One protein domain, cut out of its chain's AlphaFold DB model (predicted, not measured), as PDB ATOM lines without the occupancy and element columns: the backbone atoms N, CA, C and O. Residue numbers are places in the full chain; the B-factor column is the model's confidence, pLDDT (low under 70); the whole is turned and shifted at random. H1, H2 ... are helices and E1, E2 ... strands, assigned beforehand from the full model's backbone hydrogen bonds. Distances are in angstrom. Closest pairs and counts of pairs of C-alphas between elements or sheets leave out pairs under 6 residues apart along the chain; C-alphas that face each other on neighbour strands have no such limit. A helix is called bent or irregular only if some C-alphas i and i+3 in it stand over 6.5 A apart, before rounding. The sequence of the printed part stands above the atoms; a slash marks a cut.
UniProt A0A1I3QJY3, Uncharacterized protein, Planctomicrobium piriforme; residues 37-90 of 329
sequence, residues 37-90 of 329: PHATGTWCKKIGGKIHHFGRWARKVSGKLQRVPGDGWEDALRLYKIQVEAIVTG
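This is residues 37 to 90 of the 329 residues of an uncharacterized protein of Planctomicrobium piriforme (UniProt A0A1I3QJY3). Two strand hairpins follow each other along a flat, elongated body, and one long helix, H1, then folds back along the first and longer hairpin, E1 and E2, chiefly on E2. The short second hairpin, E3 and E4, lies at one end of the length, beyond the turn where E2 runs on into E3. The printed part has 54 residues with four named strands and then one named helix, in the order E1, E2, E3, E4, H1. The strands make two antiparallel sheets of two, E1 - E2 and E3 - E4, and the class is mixed, helices and strands. The whole is only just loose, close to compact, with a radius of gyration of the C-alphas of 12.1 A; it spans 39 by 21 by 12 A and is only just flat.

The printed part begins at Pro 37, with C-alpha at (117.923, 171.508, 171.927). E1, residues 42 to 47, is 15.6 A long and begins at C-alpha 42, (123.549, 172.240, 169.852). E2, residues 50 to 56, is the longest strand and measures 18.1 A. E3, residues 58 to 61, measures 9.3 A, and E4, residues 64 to 67, measures 9.8 A. H1, residues 69 to 89, measures 33.1 A and ends at C-alpha 89, (115.409, 184.788, 152.307). H1 is irregular, with C-alphas 71 and 74 8.3 A apart, and it has a kink of 45 degrees near residue 81.

E1 and E2 form an antiparallel hairpin, their directions at 153 degrees; N 45 and O 52, 2.9 A, and N 54 and O 43, 2.8 A, are within hydrogen-bond range. E2 runs on into E3 at 73 degrees across a break of 1 residue, and the two meet only through their link. E3 and E4 form the second antiparallel hairpin, at 141 degrees, with N 59 and O 66 2.8 A apart, within hydrogen-bond range. E4 is apart from E1 and from E2. H1 has 13 pairs of C-alphas within 8 A of E2, the closest being those of Gly 55 and Ala 76, 4.2 A apart. With E1 it has 4 such pairs, the closest being those of Trp 43 and Ala 76, 6.5 A apart. In H1, 12 of 17 O i to N i+4 pairs are within hydrogen-bond range.

The two C-alphas farthest apart, those of Ser 62 and Thr 89, are 39.3 A apart. The printed part has no cut, and its four links between named elements are tight. The mean pLDDT of the printed part is 83.9; residue 86 and residues 89 to 90 are under 70.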
ATOM      1  N   PRO A  37     116.691 172.249 171.682       91.75
ATOM      2  CA  PRO A  37     117.923 171.508 171.927       91.75
ATOM      3  C   PRO A  37     118.001 170.244 171.053       91.75
ATOM      4  O   PRO A  37     117.169 169.332 171.140       91.75
ATOM      5  N   HIS A  38     119.040 170.163 170.223       89.81
ATOM      6  CA  HIS A  38     119.337 169.010 169.376       89.81
ATOM      7  C   HIS A  38     120.166 167.949 170.109       89.81
ATOM      8  O   HIS A  38     120.993 168.273 170.956       89.81
ATOM      9  N   ALA A  39     120.019 166.675 169.722       87.00
ATOM     10  CA  ALA A  39     120.709 165.531 170.336       87.00
ATOM     11  C   ALA A  39     122.247 165.600 170.276       87.00
ATOM     12  O   ALA A  39     122.918 164.895 171.017       87.00
ATOM     13  N   THR A  40     122.804 166.432 169.397       83.69
ATOM     14  CA  THR A  40     124.253 166.605 169.200       83.69
ATOM     15  C   THR A  40     124.891 167.603 170.170       83.69
ATOM     16  O   THR A  40     126.083 167.866 170.050       83.69
ATOM     17  N   GLY A  41     124.127 168.191 171.101       88.31
ATOM     18  CA  GLY A  41     124.639 169.212 172.026       88.31
ATOM     19  C   GLY A  41     124.546 170.652 171.504       88.31
ATOM     20  O   GLY A  41     125.227 171.534 172.022       88.31
ATOM     21  N   THR A  42     123.738 170.912 170.470       90.50
ATOM     22  CA  THR A  42     123.549 172.240 169.852       90.50
ATOM     23  C   THR A  42     122.110 172.721 169.956       90.50
ATOM     24  O   THR A  42     121.191 171.901 169.987       90.50
ATOM     25  N   TRP A  43     121.886 174.035 169.997       90.62
ATOM     26  CA  TRP A  43     120.540 174.568 169.772       90.62
ATOM     27  C   TRP A  43     120.249 174.578 168.270       90.62
ATOM     28  O   TRP A  43     121.163 174.716 167.459       90.62
ATOM     29  N   CYS A  44     118.998 174.371 167.864       92.38
ATOM     30  CA  CYS A  44     118.631 174.291 166.454       92.38
ATOM     31  C   CYS A  44     117.235 174.837 166.146       92.38
ATOM     32  O   CYS A  44     116.364 174.862 167.014       92.38
ATOM     33  N   LYS A  45     116.996 175.187 164.881       94.00
ATOM     34  CA  LYS A  45     115.669 175.504 164.331       94.00
ATOM     35  C   LYS A  45     115.514 174.866 162.958       94.00
ATOM     36  O   LYS A  45     116.453 174.856 162.164       94.00
ATOM     37  N   LYS A  46     114.324 174.339 162.671       90.50
ATOM     38  CA  LYS A  46     113.967 173.877 161.328       90.50
ATOM     39  C   LYS A  46     113.457 175.065 160.510       90.50
ATOM     40  O   LYS A  46     112.473 175.682 160.910       90.50
ATOM     41  N   ILE A  47     114.125 175.380 159.403       88.00
ATOM     42  CA  ILE A  47     113.798 176.486 158.488       88.00
ATOM     43  C   ILE A  47     113.874 175.926 157.063       88.00
ATOM     44  O   ILE A  47     114.818 175.208 156.743       88.00
ATOM     45  N   GLY A  48     112.853 176.154 156.230       79.31
ATOM     46  CA  GLY A  48     112.844 175.656 154.842       79.31
ATOM     47  C   GLY A  48     113.039 174.135 154.709       79.31
ATOM     48  O   GLY A  48     113.713 173.667 153.798       79.31
ATOM     49  N   GLY A  49     112.532 173.346 155.664       83.88
ATOM     50  CA  GLY A  49     112.667 171.884 155.665       83.88
ATOM     51  C   GLY A  49     113.996 171.335 156.207       83.88
ATOM     52  O   GLY A  49     114.047 170.149 156.539       83.88
ATOM     53  N   LYS A  50     115.027 172.169 156.396       83.25
ATOM     54  CA  LYS A  50     116.357 171.779 156.902       83.25
ATOM     55  C   LYS A  50     116.555 172.203 158.361       83.25
ATOM     56  O   LYS A  50     115.973 173.185 158.817       83.25
ATOM     57  N   ILE A  51     117.347 171.438 159.117       89.38
ATOM     58  CA  ILE A  51     117.703 171.765 160.508       89.38
ATOM     59  C   ILE A  51     118.982 172.603 160.493       89.38
ATOM     60  O   ILE A  51     120.011 172.150 160.003       89.38
ATOM     61  N   HIS A  52     118.916 173.807 161.056       87.44
ATOM     62  CA  HIS A  52     120.057 174.702 161.232       87.44
ATOM     63  C   HIS A  52     120.454 174.746 162.708       87.44
ATOM     64  O   HIS A  52     119.580 174.804 163.576       87.44
ATOM     65  N   HIS A  53     121.755 174.703 162.995       90.88
ATOM     66  CA  HIS A  53     122.298 174.700 164.353       90.88
ATOM     67  C   HIS A  53     122.875 176.072 164.720       90.88
ATOM     68  O   HIS A  53     123.600 176.665 163.928       90.88
ATOM     69  N   PHE A  54     122.601 176.542 165.936       88.25
ATOM     70  CA  PHE A  54     122.994 177.855 166.441       88.25
ATOM     71  C   PHE A  54     123.557 177.688 167.852       88.25
ATOM     72  O   PHE A  54     122.814 177.409 168.777       88.25
ATOM     73  N   GLY A  55     124.870 177.814 168.041       88.00
ATOM     74  CA  GLY A  55     125.481 177.662 169.368       88.00
ATOM     75  C   GLY A  55     125.379 176.250 169.978       88.00
ATOM     76  O   GLY A  55     124.752 175.330 169.439       88.00
ATOM     77  N   ARG A  56     126.055 176.052 171.115       89.00
ATOM     78  CA  ARG A  56     126.155 174.761 171.817       89.00
ATOM     79  C   ARG A  56     125.555 174.854 173.213       89.00
ATOM     80  O   ARG A  56     125.901 175.770 173.944       89.00
ATOM     81  N   TRP A  57     124.747 173.864 173.587       90.31
ATOM     82  CA  TRP A  57     124.303 173.654 174.969       90.31
ATOM     83  C   TRP A  57     125.094 172.563 175.700       90.31
ATOM     84  O   TRP A  57     125.064 172.487 176.926       90.31
ATOM     85  N   ALA A  58     125.843 171.729 174.974       88.12
ATOM     86  CA  ALA A  58     126.756 170.751 175.554       88.12
ATOM     87  C   ALA A  58     128.025 170.568 174.709       88.12
ATOM     88  O   ALA A  58     128.043 170.784 173.495       88.12
ATOM     89  N   ARG A  59     129.105 170.138 175.364       85.00
ATOM     90  CA  ARG A  59     130.357 169.686 174.744       85.00
ATOM     91  C   ARG A  59     130.509 168.185 174.955       85.00
ATOM     92  O   ARG A  59     130.055 167.646 175.957       85.00
ATOM     93  N   LYS A  60     131.145 167.496 174.009       83.12
ATOM     94  CA  LYS A  60     131.432 166.065 174.138       83.12
ATOM     95  C   LYS A  60     132.761 165.891 174.874       83.12
ATOM     96  O   LYS A  60     133.788 166.303 174.345       83.12
ATOM     97  N   VAL A  61     132.730 165.294 176.062       81.25
ATOM     98  CA  VAL A  61     133.907 164.986 176.890       81.25
ATOM     99  C   VAL A  61     133.884 163.487 177.174       81.25
ATOM    100  O   VAL A  61     132.882 162.962 177.658       81.25
ATOM    101  N   SER A  62     134.941 162.772 176.778       74.00
ATOM    102  CA  SER A  62     135.057 161.310 176.938       74.00
ATOM    103  C   SER A  62     133.826 160.529 176.451       74.00
ATOM    104  O   SER A  62     133.301 159.649 177.128       74.00
ATOM    105  N   GLY A  63     133.304 160.894 175.276       72.62
ATOM    106  CA  GLY A  63     132.159 160.216 174.661       72.62
ATOM    107  C   GLY A  63     130.777 160.656 175.161       72.62
ATOM    108  O   GLY A  63     129.799 160.423 174.451       72.62
ATOM    109  N   LYS A  64     130.685 161.353 176.301       79.50
ATOM    110  CA  LYS A  64     129.426 161.820 176.906       79.50
ATOM    111  C   LYS A  64     129.210 163.317 176.661       79.50
ATOM    112  O   LYS A  64     130.166 164.080 176.539       79.50
ATOM    113  N   LEU A  65     127.951 163.747 176.551       84.38
ATOM    114  CA  LEU A  65     127.606 165.170 176.459       84.38
ATOM    115  C   LEU A  65     127.593 165.784 177.859       84.38
ATOM    116  O   LEU A  65     126.810 165.372 178.710       84.38
ATOM    117  N   GLN A  66     128.438 166.786 178.071       86.62
ATOM    118  CA  GLN A  66     128.495 167.591 179.282       86.62
ATOM    119  C   GLN A  66     127.940 168.985 178.983       86.62
ATOM    120  O   GLN A  66     128.375 169.632 178.026       86.62
ATOM    121  N   ARG A  67     126.963 169.442 179.775       87.31
ATOM    122  CA  ARG A  67     126.342 170.766 179.605       87.31
ATOM    123  C   ARG A  67     127.375 171.876 179.783       87.31
ATOM    124  O   ARG A  67     128.247 171.782 180.644       87.31
ATOM    125  N   VAL A  68     127.279 172.910 178.952       86.19
ATOM    126  CA  VAL A  68     128.079 174.127 179.142       86.19
ATOM    127  C   VAL A  68     127.465 174.975 180.263       86.19
ATOM    128  O   VAL A  68     126.242 174.940 180.428       86.19
ATOM    129  N   PRO A  69     128.266 175.747 181.020       84.31
ATOM    130  CA  PRO A  69     127.731 176.706 181.984       84.31
ATOM    131  C   PRO A  69     126.706 177.636 181.319       84.31
ATOM    132  O   PRO A  69     126.961 178.164 180.237       84.31
ATOM    133  N   GLY A  70     125.527 177.777 181.930       84.31
ATOM    134  CA  GLY A  70     124.438 178.611 181.405       84.31
ATOM    135  C   GLY A  70     123.785 178.113 180.107       84.31
ATOM    136  O   GLY A  70     123.101 178.886 179.447       84.31
ATOM    137  N   ASP A  71     124.007 176.859 179.693       86.81
ATOM    138  CA  ASP A  71     123.426 176.226 178.490       86.81
ATOM    139  C   ASP A  71     123.690 176.923 177.144       86.81
ATOM    140  O   ASP A  71     123.158 176.497 176.115       86.81
ATOM    141  N   GLY A  72     124.506 177.981 177.120       84.56
ATOM    142  CA  GLY A  72     124.902 178.704 175.909       84.56
ATOM    143  C   GLY A  72     123.729 179.262 175.096       84.56
ATOM    144  O   GLY A  72     123.853 179.446 173.882       84.56
ATOM    145  N   TRP A  73     122.567 179.471 175.727       86.25
ATOM    146  CA  TRP A  73     121.338 179.844 175.026       86.25
ATOM    147  C   TRP A  73     121.360 181.298 174.531       86.25
ATOM    148  O   TRP A  73     120.790 181.583 173.480       86.25
ATOM    149  N   GLU A  74     122.055 182.199 175.229       87.38
ATOM    150  CA  GLU A  74     122.200 183.609 174.837       87.38
ATOM    151  C   GLU A  74     123.005 183.759 173.540       87.38
ATOM    152  O   GLU A  74     122.573 184.427 172.598       87.38
ATOM    153  N   ASP A  75     124.146 183.072 173.449       79.69
ATOM    154  CA  ASP A  75     124.973 183.051 172.242       79.69
ATOM    155  C   ASP A  75     124.246 182.366 171.079       79.69
ATOM    156  O   ASP A  75     124.307 182.825 169.936       79.69
ATOM    157  N   ALA A  76     123.503 181.293 171.366       87.12
ATOM    158  CA  ALA A  76     122.655 180.632 170.383       87.12
ATOM    159  C   ALA A  76     121.564 181.568 169.840       87.12
ATOM    160  O   ALA A  76     121.358 181.635 168.627       87.12
ATOM    161  N   LEU A  77     120.905 182.330 170.717       88.31
ATOM    162  CA  LEU A  77     119.887 183.308 170.340       88.31
ATOM    163  C   LEU A  77     120.476 184.447 169.506       88.31
ATOM    164  O   LEU A  77     119.869 184.856 168.516       88.31
ATOM    165  N   ARG A  78     121.671 184.931 169.866       83.56
ATOM    166  CA  ARG A  78     122.405 185.949 169.103       83.56
ATOM    167  C   ARG A  78     122.722 185.455 167.691       83.56
ATOM    168  O   ARG A  78     122.408 186.136 166.719       83.56
ATOM    169  N   LEU A  79     123.273 184.244 167.567       78.75
ATOM    170  CA  LEU A  79     123.569 183.618 166.273       78.75
ATOM    171  C   LEU A  79     122.308 183.410 165.431       78.75
ATOM    172  O   LEU A  79     122.331 183.674 164.231       78.75
ATOM    173  N   TYR A  80     121.209 182.978 166.052       87.56
ATOM    174  CA  TYR A  80     119.925 182.826 165.376       87.56
ATOM    175  C   TYR A  80     119.409 184.156 164.826       87.56
ATOM    176  O   TYR A  80     119.102 184.224 163.640       87.56
ATOM    177  N   LYS A  81     119.384 185.222 165.636       85.62
ATOM    178  CA  LYS A  81     118.945 186.559 165.195       85.62
ATOM    179  C   LYS A  81     119.768 187.074 164.008       85.62
ATOM    180  O   LYS A  81     119.198 187.615 163.073       85.62
ATOM    181  N   ILE A  82     121.081 186.835 164.009       71.81
ATOM    182  CA  ILE A  82     121.986 187.239 162.918       71.81
ATOM    183  C   ILE A  82     121.756 186.426 161.631       71.81
ATOM    184  O   ILE A  82     121.975 186.926 160.531       71.81
ATOM    185  N   GLN A  83     121.410 185.143 161.745       78.94
ATOM    186  CA  GLN A  83     121.415 184.217 160.607       78.94
ATOM    187  C   GLN A  83     120.021 183.944 160.033       78.94
ATOM    188  O   GLN A  83     119.919 183.568 158.867       78.94
ATOM    189  N   VAL A  84     118.955 184.106 160.825       83.44
ATOM    190  CA  VAL A  84     117.596 183.682 160.453       83.44
ATOM    191  C   VAL A  84     117.094 184.380 159.195       83.44
ATOM    192  O   VAL A  84     116.545 183.712 158.327       83.44
ATOM    193  N   GLU A  85     117.341 185.681 159.045       75.19
ATOM    194  CA  GLU A  85     116.888 186.451 157.886       75.19
ATOM    195  C   GLU A  85     117.556 185.968 156.589       75.19
ATOM    196  O   GLU A  85     116.873 185.701 155.601       75.19
ATOM    197  N   ALA A  86     118.871 185.731 156.616       65.25
ATOM    198  CA  ALA A  86     119.625 185.170 155.492       65.25
ATOM    199  C   ALA A  86     119.180 183.736 155.138       65.25
ATOM    200  O   ALA A  86     119.064 183.379 153.966       65.25
ATOM    201  N   ILE A  87     118.894 182.905 156.148       76.44
ATOM    202  CA  ILE A  87     118.425 181.525 155.944       76.44
ATOM    203  C   ILE A  87     117.005 181.501 155.358       76.44
ATOM    204  O   ILE A  87     116.715 180.662 154.508       76.44
ATOM    205  N   VAL A  88     116.122 182.404 155.796       79.75
ATOM    206  CA  VAL A  88     114.727 182.483 155.327       79.75
ATOM    207  C   VAL A  88     114.642 183.064 153.913       79.75
ATOM    208  O   VAL A  88     113.875 182.563 153.097       79.75
ATOM    209  N   THR A  89     115.435 184.093 153.609       69.25
ATOM    210  CA  THR A  89     115.409 184.788 152.307       69.25
ATOM    211  C   THR A  89     116.289 184.136 151.238       69.25
ATOM    212  O   THR A  89     116.199 184.505 150.068       69.25
ATOM    213  N   GLY A  90     117.160 183.195 151.619       64.38
ATOM    214  CA  GLY A  90     118.121 182.552 150.715       64.38
ATOM    215  C   GLY A  90     119.229 183.482 150.207       64.38
ATOM    216  O   GLY A  90     120.030 183.072 149.367       64.38
TER     217      GLY A  90